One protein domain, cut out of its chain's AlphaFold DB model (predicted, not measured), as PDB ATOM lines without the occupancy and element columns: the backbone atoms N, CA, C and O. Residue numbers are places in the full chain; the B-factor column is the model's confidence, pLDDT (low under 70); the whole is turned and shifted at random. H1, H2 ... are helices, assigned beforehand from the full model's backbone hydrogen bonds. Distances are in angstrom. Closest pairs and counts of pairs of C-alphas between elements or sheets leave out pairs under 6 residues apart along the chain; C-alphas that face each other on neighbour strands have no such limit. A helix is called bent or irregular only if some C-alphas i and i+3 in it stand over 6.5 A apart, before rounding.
ATOM      1  N   SER A   2     187.635 198.251 148.995       79.94
ATOM      2  CA  SER A   2     188.145 198.858 150.244       79.94
ATOM      3  C   SER A   2     188.502 200.347 150.121       79.94
ATOM      4  O   SER A   2     188.202 201.120 151.022       79.94
ATOM      5  N   TYR A   3     189.080 200.772 148.995       90.12
ATOM      6  CA  TYR A   3     189.448 202.175 148.783       90.12
ATOM      7  C   TYR A   3     188.241 203.124 148.855       90.12
ATOM      8  O   TYR A   3     188.262 204.074 149.626       90.12
ATOM      9  N   GLU A   4     187.162 202.854 148.115       92.50
ATOM     10  CA  GLU A   4     185.974 203.724 148.097       92.50
ATOM     11  C   GLU A   4     185.277 203.796 149.463       92.50
ATOM     12  O   GLU A   4     184.831 204.867 149.863       92.50
ATOM     13  N   LEU A   5     185.255 202.687 150.210       91.25
ATOM     14  CA  LEU A   5     184.699 202.639 151.567       91.25
ATOM     15  C   LEU A   5     185.532 203.452 152.565       91.25
ATOM     16  O   LEU A   5     184.970 204.188 153.374       91.25
ATOM     17  N   ALA A   6     186.864 203.374 152.483       91.81
ATOM     18  CA  ALA A   6     187.746 204.187 153.317       91.81
ATOM     19  C   ALA A   6     187.578 205.688 153.014       91.81
ATOM     20  O   ALA A   6     187.530 206.505 153.930       91.81
ATOM     21  N   ILE A   7     187.423 206.049 151.735       95.06
ATOM     22  CA  ILE A   7     187.156 207.431 151.317       95.06
ATOM     23  C   ILE A   7     185.801 207.909 151.850       95.06
ATOM     24  O   ILE A   7     185.730 208.993 152.423       95.06
ATOM     25  N   ALA A   8     184.745 207.100 151.730       92.31
ATOM     26  CA  ALA A   8     183.421 207.440 152.250       92.31
ATOM     27  C   ALA A   8     183.425 207.642 153.778       92.31
ATOM     28  O   ALA A   8     182.792 208.578 154.273       92.31
ATOM     29  N   ALA A   9     184.177 206.824 154.523       91.50
ATOM     30  CA  ALA A   9     184.338 206.969 155.971       91.50
ATOM     31  C   ALA A   9     185.034 208.289 156.347       91.50
ATOM     32  O   ALA A   9     184.550 209.025 157.208       91.50
ATOM     33  N   LEU A  10     186.122 208.649 155.655       91.56
ATOM     34  CA  LEU A  10     186.827 209.914 155.895       91.56
ATOM     35  C   LEU A  10     185.991 211.143 155.500       91.56
ATOM     36  O   LEU A  10     186.015 212.150 156.208       91.56
ATOM     37  N   GLN A  11     185.227 211.060 154.404       92.56
ATOM     38  CA  GLN A  11     184.296 212.118 153.985       92.56
ATOM     39  C   GLN A  11     183.184 212.323 155.011       92.56
ATOM     40  O   GLN A  11     182.875 213.462 155.356       92.56
ATOM     41  N   SER A  12     182.621 211.229 155.526       89.56
ATOM     42  CA  SER A  12     181.572 211.265 156.551       89.56
ATOM     43  C   SER A  12     182.077 211.857 157.869       89.56
ATOM     44  O   SER A  12     181.316 212.506 158.577       89.56
ATOM     45  N   ALA A  13     183.370 211.695 158.164       88.25
ATOM     46  CA  ALA A  13     184.039 212.306 159.309       88.25
ATOM     47  C   ALA A  13     184.502 213.761 159.067       88.25
ATOM     48  O   ALA A  13     185.092 214.369 159.955       88.25
ATOM     49  N   GLY A  14     184.287 214.335 157.876       88.25
ATOM     50  CA  GLY A  14     184.689 215.713 157.568       88.25
ATOM     51  C   GLY A  14     186.206 215.954 157.549       88.25
ATOM     52  O   GLY A  14     186.649 217.087 157.728       88.25
ATOM     53  N   ILE A  15     187.014 214.909 157.344       88.12
ATOM     54  CA  ILE A  15     188.479 215.005 157.302       88.12
ATOM     55  C   ILE A  15     188.916 215.446 155.900       88.12
ATOM     56  O   ILE A  15     188.472 214.877 154.905       88.12
ATOM     57  N   ASP A  16     189.820 216.425 155.800       87.38
ATOM     58  CA  ASP A  16     190.478 216.737 154.526       87.38
ATOM     59  C   ASP A  16     191.643 215.767 154.281       87.38
ATOM     60  O   ASP A  16     192.643 215.782 154.997       87.38
ATOM     61  N   PHE A  17     191.494 214.901 153.276       87.69
ATOM     62  CA  PHE A  17     192.473 213.875 152.887       87.69
ATOM     63  C   PHE A  17     192.903 214.004 151.416       87.69
ATOM     64  O   PHE A  17     193.491 213.076 150.858       87.69
ATOM     65  N   LYS A  18     192.613 215.133 150.749       88.31
ATOM     66  CA  LYS A  18     192.894 215.312 149.309       88.31
ATOM     67  C   LYS A  18     194.373 215.122 148.960       88.31
ATOM     68  O   LYS A  18     194.675 214.576 147.902       88.31
ATOM     69  N   SER A  19     195.277 215.532 149.851       88.06
ATOM     70  CA  SER A  19     196.728 215.344 149.710       88.06
ATOM     71  C   SER A  19     197.196 213.898 149.880       88.06
ATOM     72  O   SER A  19     198.312 213.578 149.491       88.06
ATOM     73  N   ASP A  20     196.371 213.028 150.467       88.81
ATOM     74  CA  ASP A  20     196.750 211.672 150.870       88.81
ATOM     75  C   ASP A  20     196.062 210.593 150.006       88.81
ATOM     76  O   ASP A  20     196.167 209.403 150.302       88.81
ATOM     77  N   LEU A  21     195.387 210.973 148.911       89.94
ATOM     78  CA  LEU A  21     194.651 210.049 148.032       89.94
ATOM     79  C   LEU A  21     195.528 208.927 147.462       89.94
ATOM     80  O   LEU A  21     195.120 207.767 147.482       89.94
ATOM     81  N   ASP A  22     196.736 209.250 146.993       90.44
ATOM     82  CA  ASP A  22     197.657 208.250 146.435       90.44
ATOM     83  C   ASP A  22     198.194 207.305 147.516       90.44
ATOM     84  O   ASP A  22     198.311 206.100 147.285       90.44
ATOM     85  N   LEU A  23     198.439 207.826 148.724       89.50
ATOM     86  CA  LEU A  23     198.849 207.027 149.879       89.50
ATOM     87  C   LEU A  23     197.741 206.056 150.294       89.50
ATOM     88  O   LEU A  23     198.002 204.868 150.484       89.50
ATOM     89  N   ILE A  24     196.504 206.547 150.406       91.38
ATOM     90  CA  ILE A  24     195.348 205.714 150.741       91.38
ATOM     91  C   ILE A  24     195.158 204.664 149.651       91.38
ATOM     92  O   ILE A  24     194.980 203.494 149.970       91.38
ATOM     93  N   ARG A  25     195.254 205.033 148.367       91.81
ATOM     94  CA  ARG A  25     195.101 204.103 147.239       91.81
ATOM     95  C   ARG A  25     196.165 203.005 147.241       91.81
ATOM     96  O   ARG A  25     195.826 201.855 146.971       91.81
ATOM     97  N   GLY A  26     197.411 203.344 147.569       88.75
ATOM     98  CA  GLY A  26     198.543 202.418 147.592       88.75
ATOM     99  C   GLY A  26     198.672 201.556 148.853       88.75
ATOM    100  O   GLY A  26     199.486 200.637 148.854       88.75
ATOM    101  N   ASN A  27     197.904 201.819 149.918       91.50
ATOM    102  CA  ASN A  27     198.053 201.131 151.205       91.50
ATOM    103  C   ASN A  27     196.756 200.434 151.650       91.50
ATOM    104  O   ASN A  27     195.886 201.026 152.287       91.50
ATOM    105  N   GLU A  28     196.638 199.142 151.334       92.44
ATOM    106  CA  GLU A  28     195.451 198.337 151.649       92.44
ATOM    107  C   GLU A  28     195.221 198.170 153.164       92.44
ATOM    108  O   GLU A  28     194.077 198.183 153.618       92.44
ATOM    109  N   ASN A  29     196.286 198.071 153.966       93.19
ATOM    110  CA  ASN A  29     196.166 197.942 155.421       93.19
ATOM    111  C   ASN A  29     195.658 199.237 156.058       93.19
ATOM    112  O   ASN A  29     194.800 199.193 156.937       93.19
ATOM    113  N   LEU A  30     196.111 200.390 155.558       93.31
ATOM    114  CA  LEU A  30     195.576 201.688 155.957       93.31
ATOM    115  C   LEU A  30     194.085 201.803 155.610       93.31
ATOM    116  O   LEU A  30     193.300 202.216 156.458       93.31
ATOM    117  N   GLN A  31     193.674 201.382 154.404       94.75
ATOM    118  CA  GLN A  31     192.254 201.360 154.019       94.75
ATOM    119  C   GLN A  31     191.426 200.506 154.990       94.75
ATOM    120  O   GLN A  31     190.382 200.948 155.465       94.75
ATOM    121  N   LYS A  32     191.900 199.295 155.315       94.12
ATOM    122  CA  LYS A  32     191.210 198.379 156.236       94.12
ATOM    123  C   LYS A  32     191.131 198.934 157.657       94.12
ATOM    124  O   LYS A  32     190.074 198.834 158.265       94.12
ATOM    125  N   ALA A  33     192.194 199.559 158.162       93.06
ATOM    126  CA  ALA A  33     192.195 200.144 159.502       93.06
ATOM    127  C   ALA A  33     191.232 201.337 159.621       93.06
ATOM    128  O   ALA A  33     190.545 201.469 160.630       93.06
ATOM    129  N   ILE A  34     191.121 202.172 158.582       94.00
ATOM    130  CA  ILE A  34     190.140 203.272 158.541       94.00
ATOM    131  C   ILE A  34     188.710 202.724 158.614       94.00
ATOM    132  O   ILE A  34     187.893 203.224 159.386       94.00
ATOM    133  N   ILE A  35     188.418 201.681 157.830       93.38
ATOM    134  CA  ILE A  35     187.099 201.037 157.815       93.38
ATOM    135  C   ILE A  35     186.794 200.399 159.176       93.38
ATOM    136  O   ILE A  35     185.704 200.603 159.701       93.38
ATOM    137  N   ALA A  36     187.760 199.686 159.760       91.88
ATOM    138  CA  ALA A  36     187.647 199.045 161.068       91.88
ATOM    139  C   ALA A  36     187.273 200.053 162.169       91.88
ATOM    140  O   ALA A  36     186.270 199.889 162.861       91.88
ATOM    141  N   LEU A  37     188.007 201.168 162.261       91.81
ATOM    142  CA  LEU A  37     187.700 202.227 163.226       91.81
ATOM    143  C   LEU A  37     186.298 202.821 163.009       91.81
ATOM    144  O   LEU A  37     185.551 203.002 163.970       91.81
ATOM    145  N   SER A  38     185.917 203.085 161.755       92.25
ATOM    146  CA  SER A  38     184.586 203.613 161.435       92.25
ATOM    147  C   SER A  38     183.469 202.635 161.821       92.25
ATOM    148  O   SER A  38     182.442 203.061 162.348       92.25
ATOM    149  N   ASN A  39     183.656 201.334 161.584       90.12
ATOM    150  CA  ASN A  39     182.683 200.294 161.932       90.12
ATOM    151  C   ASN A  39     182.562 200.100 163.448       90.12
ATOM    152  O   ASN A  39     181.473 199.827 163.947       90.12
ATOM    153  N   ALA A  40     183.660 200.293 164.180       85.25
ATOM    154  CA  ALA A  40     183.698 200.260 165.638       85.25
ATOM    155  C   ALA A  40     183.081 201.509 166.305       85.25
ATOM    156  O   ALA A  40     183.123 201.634 167.530       85.25
ATOM    157  N   GLY A  41     182.522 202.445 165.524       85.69
ATOM    158  CA  GLY A  41     181.905 203.673 166.034       85.69
ATOM    159  C   GLY A  41     182.909 204.700 166.562       85.69
ATOM    160  O   GLY A  41     182.534 205.588 167.327       85.69
ATOM    161  N   ILE A  42     184.183 204.588 166.183       88.06
ATOM    162  CA  ILE A  42     185.232 205.508 166.618       88.06
ATOM    163  C   ILE A  42     185.199 206.747 165.723       88.06
ATOM    164  O   ILE A  42     185.356 206.658 164.505       88.06
ATOM    165  N   ASP A  43     185.024 207.916 166.340       86.88
ATOM    166  CA  ASP A  43     185.044 209.193 165.633       86.88
ATOM    167  C   ASP A  43     186.442 209.468 165.066       86.88
ATOM    168  O   ASP A  43     187.388 209.802 165.787       86.88
ATOM    169  N   LEU A  44     186.562 209.329 163.744       88.56
ATOM    170  CA  LEU A  44     187.814 209.533 163.030       88.56
ATOM    171  C   LEU A  44     188.303 210.980 163.108       88.56
ATOM    172  O   LEU A  44     189.503 211.191 162.939       88.56
ATOM    173  N   SER A  45     187.405 211.947 163.333       84.94
ATOM    174  CA  SER A  45     187.688 213.386 163.391       84.94
ATOM    175  C   SER A  45     188.102 213.864 164.784       84.94
ATOM    176  O   SER A  45     188.700 214.936 164.912       84.94
ATOM    177  N   ALA A  46     187.831 213.060 165.817       82.19
ATOM    178  CA  ALA A  46     188.097 213.426 167.197       82.19
ATOM    179  C   ALA A  46     189.607 213.604 167.451       82.19
ATOM    180  O   ALA A  46     190.414 212.748 167.064       82.19
ATOM    181  N   PRO A  47     190.012 214.685 168.142       75.31
ATOM    182  CA  PRO A  47     191.415 214.944 168.409       75.31
ATOM    183  C   PRO A  47     191.983 213.939 169.414       75.31
ATOM    184  O   PRO A  47     191.354 213.585 170.416       75.31
ATOM    185  N   ILE A  48     193.217 213.498 169.168       73.50
ATOM    186  CA  ILE A  48     193.944 212.595 170.062       73.50
ATOM    187  C   ILE A  48     194.899 213.451 170.896       73.50
ATOM    188  O   ILE A  48     196.020 213.722 170.470       73.50
ATOM    189  N   ILE A  49     194.447 213.914 172.067       56.81
ATOM    190  CA  ILE A  49     195.234 214.798 172.942       56.81
ATOM    191  C   ILE A  49     195.628 214.081 174.238       56.81
ATOM    192  O   ILE A  49     194.769 213.771 175.056       56.81
ATOM    193  N   GLU A  50     196.935 213.951 174.466       48.38
ATOM    194  CA  GLU A  50     197.561 214.159 175.775       48.38
ATOM    195  C   GLU A  50     198.782 215.069 175.567       48.38
ATOM    196  O   GLU A  50     199.472 214.966 174.557       48.38
ATOM    197  N   ARG A  51     198.957 216.018 176.492       45.72
ATOM    198  CA  ARG A  51     200.094 216.939 176.696       45.72
ATOM    199  C   ARG A  51     201.204 216.916 175.615       45.72
ATOM    200  O   ARG A  51     201.996 215.990 175.519       45.72
ATOM    201  N   GLU A  52     201.271 218.016 174.864       43.03
ATOM    202  CA  GLU A  52     202.381 218.489 174.010       43.03
ATOM    203  C   GLU A  52     202.694 217.766 172.678       43.03
ATOM    204  O   GLU A  52     203.260 218.422 171.806       43.03
ATOM    205  N   PHE A  53     202.249 216.525 172.410       49.03
ATOM    206  CA  PHE A  53     202.533 215.835 171.122       49.03
ATOM    207  C   PHE A  53     201.377 214.970 170.563       49.03
ATOM    208  O   PHE A  53     201.580 213.840 170.120       49.03
ATOM    209  N   GLY A  54     200.144 215.488 170.561       57.94
ATOM    210  CA  GLY A  54     198.963 214.775 170.043       57.94
ATOM    211  C   GLY A  54     198.835 214.740 168.509       57.94
ATOM    212  O   GLY A  54     199.310 215.635 167.804       57.94
ATOM    213  N   PHE A  55     198.139 213.727 167.976       70.88
ATOM    214  CA  PHE A  55     197.701 213.720 166.576       70.88
ATOM    215  C   PHE A  55     196.381 214.492 166.434       70.88
ATOM    216  O   PHE A  55     195.494 214.355 167.280       70.88
ATOM    217  N   PRO A  56     196.203 215.266 165.349       75.38
ATOM    218  CA  PRO A  56     195.004 216.078 165.169       75.38
ATOM    219  C   PRO A  56     193.731 215.239 165.030       75.38
ATOM    220  O   PRO A  56     192.662 215.742 165.347       75.38
ATOM    221  N   ASN A  57     193.839 213.988 164.569       84.81
ATOM    222  CA  ASN A  57     192.726 213.050 164.437       84.81
ATOM    223  C   ASN A  57     193.231 211.599 164.257       84.81
ATOM    224  O   ASN A  57     194.440 211.366 164.124       84.81
ATOM    225  N   ALA A  58     192.317 210.620 164.247       86.12
ATOM    226  CA  ALA A  58     192.647 209.195 164.106       86.12
ATOM    227  C   ALA A  58     193.365 208.882 162.791       86.12
ATOM    228  O   ALA A  58     194.354 208.149 162.779       86.12
ATOM    229  N   PHE A  59     192.932 209.499 161.691       88.06
ATOM    230  CA  PHE A  59     193.567 209.321 160.389       88.06
ATOM    231  C   PHE A  59     195.033 209.787 160.386       88.06
ATOM    232  O   PHE A  59     195.911 209.093 159.873       88.06
ATOM    233  N   ALA A  60     195.334 210.919 161.025       85.56
ATOM    234  CA  ALA A  60     196.693 211.434 161.143       85.56
ATOM    235  C   ALA A  60     197.607 210.526 161.983       85.56
ATOM    236  O   ALA A  60     198.802 210.450 161.684       85.56
ATOM    237  N   ALA A  61     197.054 209.837 162.988       84.69
ATOM    238  CA  ALA A  61     197.773 208.829 163.765       84.69
ATOM    239  C   ALA A  61     198.084 207.587 162.918       84.69
ATOM    240  O   ALA A  61     199.245 207.188 162.837       84.69
ATOM    241  N   LEU A  62     197.093 207.040 162.200       88.19
ATOM    242  CA  LEU A  62     197.300 205.896 161.298       88.19
ATOM    243  C   LEU A  62     198.331 206.195 160.214       88.19
ATOM    244  O   LEU A  62     199.195 205.374 159.928       88.19
ATOM    245  N   ARG A  63     198.287 207.403 159.643       85.12
ATOM    246  CA  ARG A  63     199.239 207.829 158.612       85.12
ATOM    247  C   ARG A  63     200.694 207.774 159.087       85.12
ATOM    248  O   ARG A  63     201.592 207.586 158.273       85.12
ATOM    249  N   ARG A  64     200.934 208.004 160.379       82.12
ATOM    250  CA  ARG A  64     202.277 208.162 160.956       82.12
ATOM    251  C   ARG A  64     202.739 206.967 161.787       82.12
ATOM    252  O   ARG A  64     203.912 206.929 162.140       82.12
ATOM    253  N   ASN A  65     201.859 206.013 162.088       83.94
ATOM    254  CA  ASN A  65     202.167 204.863 162.932       83.94
ATOM    255  C   ASN A  65     201.671 203.558 162.285       83.94
ATOM    256  O   ASN A  65     200.496 203.204 162.386       83.94
ATOM    257  N   SER A  66     202.583 202.826 161.637       84.38
ATOM    258  CA  SER A  66     202.283 201.525 161.025       84.38
ATOM    259  C   SER A  66     201.958 200.440 162.056       84.38
ATOM    260  O   SER A  66     201.109 199.599 161.796       84.38
ATOM    261  N   THR A  67     202.565 200.486 163.245       82.38
ATOM    262  CA  THR A  67     202.281 199.539 164.337       82.38
ATOM    263  C   THR A  67     200.834 199.662 164.804       82.38
ATOM    264  O   THR A  67     200.164 198.660 165.038       82.38
ATOM    265  N   LEU A  68     200.318 200.890 164.881       85.44
ATOM    266  CA  LEU A  68     198.922 201.145 165.224       85.44
ATOM    267  C   LEU A  68     197.960 200.564 164.175       85.44
ATOM    268  O   LEU A  68     196.924 200.018 164.551       85.44
ATOM    269  N   ILE A  69     198.312 200.628 162.883       87.81
ATOM    270  CA  ILE A  69     197.543 199.968 161.814       87.81
ATOM    271  C   ILE A  69     197.468 198.462 162.089       87.81
ATOM    272  O   ILE A  69     196.373 197.901 162.100       87.81
ATOM    273  N   ASP A  70     198.600 197.818 162.373       86.06
ATOM    274  CA  ASP A  70     198.645 196.374 162.623       86.06
ATOM    275  C   ASP A  70     197.839 195.977 163.871       86.06
ATOM    276  O   ASP A  70     197.114 194.981 163.849       86.06
ATOM    277  N   VAL A  71     197.903 196.773 164.945       83.75
ATOM    278  CA  VAL A  71     197.129 196.543 166.179       83.75
ATOM    279  C   VAL A  71     195.631 196.631 165.920       83.75
ATOM    280  O   VAL A  71     194.880 195.774 166.380       83.75
ATOM    281  N   ILE A  72     195.183 197.641 165.174       87.94
ATOM    282  CA  ILE A  72     193.762 197.814 164.850       87.94
ATOM    283  C   ILE A  72     193.255 196.627 164.045       87.94
ATOM    284  O   ILE A  72     192.199 196.088 164.355       87.94
ATOM    285  N   LEU A  73     194.023 196.177 163.051       87.50
ATOM    286  CA  LEU A  73     193.648 195.013 162.253       87.50
ATOM    287  C   LEU A  73     193.640 193.727 163.085       87.50
ATOM    288  O   LEU A  73     192.767 192.879 162.893       87.50
ATOM    289  N   ALA A  74     194.578 193.582 164.022       81.31
ATOM    290  CA  ALA A  74     194.604 192.460 164.950       81.31
ATOM    291  C   ALA A  74     193.364 192.455 165.857       81.31
ATOM    292  O   ALA A  74     192.719 191.416 165.979       81.31
ATOM    293  N   LEU A  75     192.996 193.607 166.429       79.94
ATOM    294  CA  LEU A  75     191.821 193.775 167.291       79.94
ATOM    295  C   LEU A  75     190.499 193.599 166.534       79.94
ATOM    296  O   LEU A  75     189.601 192.931 167.041       79.94
ATOM    297  N   GLU A  76     190.395 194.131 165.314       83.31
ATOM    298  CA  GLU A  76     189.255 193.922 164.409       83.31
ATOM    299  C   GLU A  76     189.071 192.424 164.128       83.31
ATOM    300  O   GLU A  76     187.978 191.881 164.283       83.31
ATOM    301  N   LYS A  77     190.161 191.717 163.790       79.69
ATOM    302  CA  LYS A  77     190.139 190.278 163.486       79.69
ATOM    303  C   LYS A  77     189.620 189.438 164.657       79.69
ATOM    304  O   LYS A  77     189.013 188.393 164.424       79.69
ATOM    305  N   VAL A  78     189.871 189.865 165.896       68.94
ATOM    306  CA  VAL A  78     189.402 189.168 167.102       68.94
ATOM    307  C   VAL A  78     188.091 189.717 167.675       68.94
ATOM    308  O   VAL A  78     187.595 189.166 168.653       68.94
ATOM    309  N   GLY A  79     187.506 190.755 167.067       75.25
ATOM    310  CA  GLY A  79     186.249 191.367 167.514       75.25
ATOM    311  C   GLY A  79     186.370 192.235 168.773       75.25
ATOM    312  O   GLY A  79     185.368 192.466 169.445       75.25
ATOM    313  N   CYS A  80     187.575 192.708 169.102       74.88
ATOM    314  CA  CYS A  80     187.853 193.495 170.311       74.88
ATOM    315  C   CYS A  80     187.973 195.003 170.052       74.88
ATOM    316  O   CYS A  80     188.227 195.759 170.989       74.88
ATOM    317  N   LEU A  81     187.842 195.454 168.801       79.69
ATOM    318  CA  LEU A  81     187.940 196.873 168.473       79.69
ATOM    319  C   LEU A  81     186.647 197.609 168.863       79.69
ATOM    320  O   LEU A  81     185.585 197.392 168.288       79.69
ATOM    321  N   ASN A  82     186.752 198.491 169.851       81.75
ATOM    322  CA  ASN A  82     185.695 199.385 170.333       81.75
ATOM    323  C   ASN A  82     186.276 200.690 170.914       81.75
ATOM    324  O   ASN A  82     187.493 200.850 171.027       81.75
ATOM    325  N   GLN A  83     185.412 201.625 171.308       76.69
ATOM    326  CA  GLN A  83     185.829 202.939 171.810       76.69
ATOM    327  C   GLN A  83     186.770 202.873 173.028       76.69
ATOM    328  O   GLN A  83     187.717 203.658 173.096       76.69
ATOM    329  N   ASP A  84     186.577 201.915 173.934       69.31
ATOM    330  CA  ASP A  84     187.425 201.755 175.121       69.31
ATOM    331  C   ASP A  84     188.813 201.212 174.754       69.31
ATOM    332  O   ASP A  84     189.833 201.757 175.178       69.31
ATOM    333  N   SER A  85     188.870 200.195 173.886       71.31
ATOM    334  CA  SER A  85     190.134 199.663 173.351       71.31
ATOM    335  C   SER A  85     190.937 200.744 172.610       71.31
ATOM    336  O   SER A  85     192.154 200.839 172.765       71.31
ATOM    337  N   TRP A  86     190.251 201.628 171.875       80.06
ATOM    338  CA  TRP A  86     190.852 202.741 171.145       80.06
ATOM    339  C   TRP A  86     191.515 203.768 172.064       80.06
ATOM    340  O   TRP A  86     192.624 204.222 171.773       80.06
ATOM    341  N   LEU A  87     190.882 204.109 173.193       73.19
ATOM    342  CA  LEU A  87     191.467 205.007 174.193       73.19
ATOM    343  C   LEU A  87     192.792 204.472 174.743       73.19
ATOM    344  O   LEU A  87     193.714 205.259 174.962       73.19
ATOM    345  N   GLY A  88     192.893 203.156 174.916       68.31
ATOM    346  CA  GLY A  88     194.078 202.494 175.446       68.31
ATOM    347  C   GLY A  88     195.263 202.421 174.483       68.31
ATOM    348  O   GLY A  88     196.407 202.626 174.892       68.31
ATOM    349  N   ILE A  89     195.004 202.144 173.200       72.62
ATOM    350  CA  ILE A  89     196.065 201.844 172.221       72.62
ATOM    351  C   ILE A  89     196.594 203.069 171.474       72.62
ATOM    352  O   ILE A  89     197.721 203.041 170.987       72.62
ATOM    353  N   LYS A  90     195.816 204.154 171.375       68.19
ATOM    354  CA  LYS A  90     196.091 205.275 170.456       68.19
ATOM    355  C   LYS A  90     197.379 206.076 170.728       68.19
ATOM    356  O   LYS A  90     197.777 206.850 169.864       68.19
ATOM    357  N   LEU A  91     198.022 205.915 171.893       66.56
ATOM    358  CA  LEU A  91     199.202 206.703 172.307       66.56
ATOM    359  C   LEU A  91     200.335 205.898 172.979       66.56
ATOM    360  O   LEU A  91     201.339 206.488 173.373       66.56
ATOM    361  N   LYS A  92     200.204 204.574 173.139       75.38
ATOM    362  CA  LYS A  92     201.168 203.750 173.894       75.38
ATOM    363  C   LYS A  92     201.858 202.717 173.001       75.38
ATOM    364  O   LYS A  92     201.372 201.599 172.860       75.38
ATOM    365  N   ASP A  93     203.011 203.073 172.439       70.00
ATOM    366  CA  ASP A  93     203.753 202.216 171.498       70.00
ATOM    367  C   ASP A  93     204.203 200.873 172.101       70.00
ATOM    368  O   ASP A  93     204.183 199.852 171.416       70.00
ATOM    369  N   ASP A  94     204.595 200.839 173.376       67.94
ATOM    370  CA  ASP A  94     204.986 199.581 174.029       67.94
ATOM    371  C   ASP A  94     203.778 198.649 174.204       67.94
ATOM    372  O   ASP A  94     203.848 197.465 173.875       67.94
ATOM    373  N   PHE A  95     202.627 199.209 174.582       68.25
ATOM    374  CA  PHE A  95     201.373 198.470 174.710       68.25
ATOM    375  C   PHE A  95     200.870 197.938 173.357       68.25
ATOM    376  O   PHE A  95     200.423 196.799 173.257       68.25
ATOM    377  N   GLN A  96     201.017 198.724 172.286       73.81
ATOM    378  CA  GLN A  96     200.743 198.282 170.914       73.81
ATOM    379  C   GLN A  96     201.574 197.042 170.537       73.81
ATOM    380  O   GLN A  96     201.041 196.077 169.984       73.81
ATOM    381  N   ARG A  97     202.874 197.032 170.864       69.94
ATOM    382  CA  ARG A  97     203.755 195.883 170.589       69.94
ATOM    383  C   ARG A  97     203.377 194.653 171.413       69.94
ATOM    384  O   ARG A  97     203.440 193.539 170.891       69.94
ATOM    385  N   ASP A  98     202.952 194.841 172.657       66.56
ATOM    386  CA  ASP A  98     202.510 193.742 173.516       66.56
ATOM    387  C   ASP A  98     201.195 193.118 173.027       66.56
ATOM    388  O   ASP A  98     201.096 191.892 172.954       66.56
ATOM    389  N   ILE A  99     200.234 193.927 172.567       68.25
ATOM    390  CA  ILE A  99     199.005 193.423 171.934       68.25
ATOM    391  C   ILE A  99     199.333 192.575 170.703       68.25
ATOM    392  O   ILE A  99     198.818 191.464 170.564       68.25
ATOM    393  N   LEU A 100     200.219 193.049 169.821       69.12
ATOM    394  CA  LEU A 100     200.631 192.282 168.640       69.12
ATOM    395  C   LEU A 100     201.317 190.967 169.013       69.12
ATOM    396  O   LEU A 100     201.131 189.961 168.333       69.12
ATOM    397  N   ARG A 101     202.077 190.944 170.111       68.69
ATOM    398  CA  ARG A 101     202.717 189.727 170.616       68.69
ATOM    399  C   ARG A 101     201.705 188.706 171.132       68.69
ATOM    400  O   ARG A 101     201.907 187.511 170.933       68.69
ATOM    401  N   VAL A 102     200.651 189.173 171.798       63.31
ATOM    402  CA  VAL A 102     199.611 188.327 172.402       63.31
ATOM    403  C   VAL A 102     198.623 187.824 171.349       63.31
ATOM    404  O   VAL A 102     198.272 186.648 171.356       63.31
ATOM    405  N   ILE A 103     198.210 188.680 170.413       64.44
ATOM    406  CA  ILE A 103     197.223 188.346 169.373       64.44
ATOM    407  C   ILE A 103     197.877 187.683 168.145       64.44
ATOM    408  O   ILE A 103     197.230 186.922 167.428       64.44
ATOM    409  N   GLY A 104     199.169 187.928 167.901       54.50
ATOM    410  CA  GLY A 104     199.924 187.393 166.762       54.50
ATOM    411  C   GLY A 104     200.280 185.903 166.835       54.50
ATOM    412  O   GLY A 104     200.882 185.391 165.893       54.50
ATOM    413  N   GLN A 105     199.926 185.193 167.913       50.00
ATOM    414  CA  GLN A 105     200.073 183.737 168.011       50.00
ATOM    415  C   GLN A 105     198.773 183.051 167.556       50.00
ATOM    416  O   GLN A 105     197.732 183.243 168.170       50.00
ATOM    417  N   ASP A 106     198.852 182.304 166.448       43.00
ATOM    418  CA  ASP A 106     197.812 181.506 165.771       43.00
ATOM    419  C   ASP A 106     196.351 181.669 166.237       43.00
ATOM    420  O   ASP A 106     195.897 181.159 167.263       43.00
ATOM    421  N   SER A 107     195.576 182.320 165.368       38.09
ATOM    422  CA  SER A 107     194.167 182.664 165.544       38.09
ATOM    423  C   SER A 107     193.264 181.459 165.827       38.09
ATOM    424  O   SER A 107     192.950 180.685 164.921       38.09
ATOM    425  N   ARG A 108     192.735 181.381 167.051       37.72
ATOM    426  CA  ARG A 108     191.434 180.754 167.320       37.72
ATOM    427  C   ARG A 108     190.419 181.843 167.672       37.72
ATOM    428  O   ARG A 108     190.783 182.789 168.370       37.72
ATOM    429  N   PRO A 109     189.178 181.749 167.168       38.97
ATOM    430  CA  PRO A 109     188.169 182.772 167.401       38.97
ATOM    431  C   PRO A 109     187.857 182.870 168.897       38.97
ATOM    432  O   PRO A 109     187.596 181.857 169.548       38.97
ATOM    433  N   LEU A 110     187.894 184.092 169.427       40.44
ATOM    434  CA  LEU A 110     187.397 184.392 170.765       40.44
ATOM    435  C   LEU A 110     185.863 184.234 170.782       40.44
ATOM    436  O   LEU A 110     185.197 184.595 169.802       40.44
ATOM    437  N   PRO A 111     185.285 183.661 171.854       36.72
ATOM    438  CA  PRO A 111     183.840 183.517 171.978       36.72
ATOM    439  C   PRO A 111     183.190 184.904 171.958       36.72
ATOM    440  O   PRO A 111     183.638 185.818 172.643       36.72
ATOM    441  N   HIS A 112     182.159 185.064 171.131       28.28
ATOM    442  CA  HIS A 112     181.494 186.345 170.912       28.28
ATOM    443  C   HIS A 112     180.936 186.921 172.221       28.28
ATOM    444  O   HIS A 112     180.107 186.300 172.884       28.28
ATOM    445  N   GLY A 113     181.390 188.126 172.558       40.09
ATOM    446  CA  GLY A 113     181.004 188.901 173.734       40.09
ATOM    447  C   GLY A 113     181.894 190.140 173.831       40.09
ATOM    448  O   GLY A 113     183.040 190.101 173.397       40.09
ATOM    449  N   ILE A 114     181.353 191.252 174.326       39.62
ATOM    450  CA  ILE A 114     182.040 192.551 174.398       39.62
ATOM    451  C   ILE A 114     183.252 192.417 175.332       39.62
ATOM    452  O   ILE A 114     183.083 192.327 176.544       39.62
ATOM    453  N   ILE A 115     184.455 192.387 174.761       44.16
ATOM    454  CA  ILE A 115     185.726 192.413 175.495       44.16
ATOM    455  C   ILE A 115     186.063 193.887 175.767       44.16
ATOM    456  O   ILE A 115     186.151 194.697 174.841       44.16
ATOM    457  N   THR A 116     186.190 194.249 177.043       46.97
ATOM    458  CA  THR A 116     186.490 195.616 177.502       46.97
ATOM    459  C   THR A 116     188.000 195.875 177.559       46.97
ATOM    460  O   THR A 116     188.808 194.951 177.479       46.97
ATOM    461  N   PHE A 117     188.413 197.137 177.724       39.72
ATOM    462  CA  PHE A 117     189.830 197.498 177.899       39.72
ATOM    463  C   PHE A 117     190.489 196.746 179.073       39.72
ATOM    464  O   PHE A 117     191.619 196.280 178.956       39.72
ATOM    465  N   THR A 118     189.745 196.534 180.163       47.59
ATOM    466  CA  THR A 118     190.198 195.772 181.335       47.59
ATOM    467  C   THR A 118     190.469 194.308 180.996       47.59
ATOM    468  O   THR A 118     191.432 193.733 181.494       47.59
ATOM    469  N   ASP A 119     189.680 193.711 180.105       47.94
ATOM    470  CA  ASP A 119     189.875 192.331 179.658       47.94
ATOM    471  C   ASP A 119     191.119 192.192 178.765       47.94
ATOM    472  O   ASP A 119     191.789 191.163 178.806       47.94
ATOM    473  N   ILE A 120     191.472 193.227 177.992       47.31
ATOM    474  CA  ILE A 120     192.677 193.251 177.144       47.31
ATOM    475  C   ILE A 120     193.941 193.398 177.996       47.31
ATOM    476  O   ILE A 120     194.881 192.629 177.802       47.31
ATOM    477  N   ASP A 121     193.946 194.312 178.971       48.66
ATOM    478  CA  ASP A 121     195.033 194.426 179.955       48.66
ATOM    479  C   ASP A 121     195.204 193.106 180.723       48.66
ATOM    480  O   ASP A 121     196.310 192.577 180.829       48.66
ATOM    481  N   THR A 122     194.092 192.487 181.133       49.84
ATOM    482  CA  THR A 122     194.100 191.177 181.801       49.84
ATOM    483  C   THR A 122     194.635 190.068 180.887       49.84
ATOM    484  O   THR A 122     195.362 189.194 181.347       49.84
ATOM    485  N   LEU A 123     194.332 190.077 179.585       46.50
ATOM    486  CA  LEU A 123     194.856 189.101 178.617       46.50
ATOM    487  C   LEU A 123     196.365 189.260 178.377       46.50
ATOM    488  O   LEU A 123     197.063 188.252 178.211       46.50
ATOM    489  N   VAL A 124     196.863 190.500 178.374       47.97
ATOM    490  CA  VAL A 124     198.293 190.830 178.255       47.97
ATOM    491  C   VAL A 124     199.052 190.415 179.517       47.97
ATOM    492  O   VAL A 124     200.116 189.800 179.421       47.97
ATOM    493  N   GLU A 125     198.475 190.658 180.694       47.69
ATOM    494  CA  GLU A 125     199.051 190.261 181.980       47.69
ATOM    495  C   GLU A 125     198.971 188.741 182.230       47.69
ATOM    496  O   GLU A 125     199.871 188.167 182.844       47.69
ATOM    497  N   ALA A 126     197.949 188.049 181.707       41.84
ATOM    498  CA  ALA A 126     197.668 186.650 182.051       41.84
ATOM    499  C   ALA A 126     198.313 185.568 181.156       41.84
ATOM    500  O   ALA A 126     198.129 184.389 181.448       41.84
ATOM    501  N   ARG A 127     199.047 185.894 180.078       38.38
ATOM    502  CA  ARG A 127     199.634 184.901 179.133       38.38
ATOM    503  C   ARG A 127     198.705 183.707 178.797       38.38
ATOM    504  O   ARG A 127     199.113 182.549 178.862       38.38
TER     505      ARG A 127
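This is residues 2 to 127 of the 557 residues of an uncharacterized protein of Piscirickettsiaceae bacterium NZ-RLO1 (UniProt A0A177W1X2). Short helices make a mostly crossed stack, with H5 in the middle, H3 and then H1 to one side of it, H7 and then H8 to the other. H4 packs on H3, H6 packs on H8, H2 lies at the H1 end, and the loop around Arg 51 sticks out. The printed part has 126 residues with eight named helices, H1 to H8 in order, and no named strand: all helix. It is compact, with a radius of gyration of the C-alphas of 14.4 A and spans of 44 by 34 by 22 A.

Start at H5, residues 66 to 78, which touches H3, residues 28 to 39, at a steep tilt of 55 degrees; the closest C-alphas are those of Ala 33 and Ile 69, 5.8 A. H5 also touches H7, residues 93 to 103, closest at the C-alphas of Val 71 and Leu 100, 6.0 A. H3, the hub, touches H1, residues 2 to 12, closest at the C-alphas of Ala 6 and Gln 31, 5.4 A. With its residues 30 to 34 alone H3 touches H4, residues 58 to 64, in a helical hairpin; the C-alphas of Leu 30 and Leu 62 are closest, 7.0 A. H2, residues 18 to 26, is irregular, with C-alphas 19 and 22 at 7.9 A; it only just touches H3, with 3 pairs of C-alphas within 8 A, only at the corner and with residues 30 to 31 of H3 alone, closest at the C-alphas of Ile 24 and Gln 31, 6.3 A. H8, residues 117 to 126, touches H7, closest at the C-alphas of Val 102 and Val 124, 6.5 A. H8 touches H6, residues 83 to 89, closest at the C-alphas of Ser 85 and Phe 117, 5.0 A. Every O i to N i+4 pair is within hydrogen-bond range in H1, H3, H4, H5, H6, H7 and H8, against 3 of 5 in H2.

Find C-alpha 66 at (202.283, 201.525, 161.025); from there H5 runs 18.9 A to C-alpha 78. H3 measures 16.5 A, H7 15.5 A and H1 15.4 A from first to last C-alpha. H1 begins at C-alpha 2 (188.145, 198.858, 150.244), and H8 ends at C-alpha 126 (197.668, 186.650, 182.051).

The C-alphas farthest apart, of Lys 18 and Ala 126, are 43.8 A apart. The printed part has no cut; look for its long links at residues 40 to 57 and 104 to 116. The mean pLDDT of the printed part is 74.0, with 44 residues under 70, among them 49 to 54 and 97 to 127.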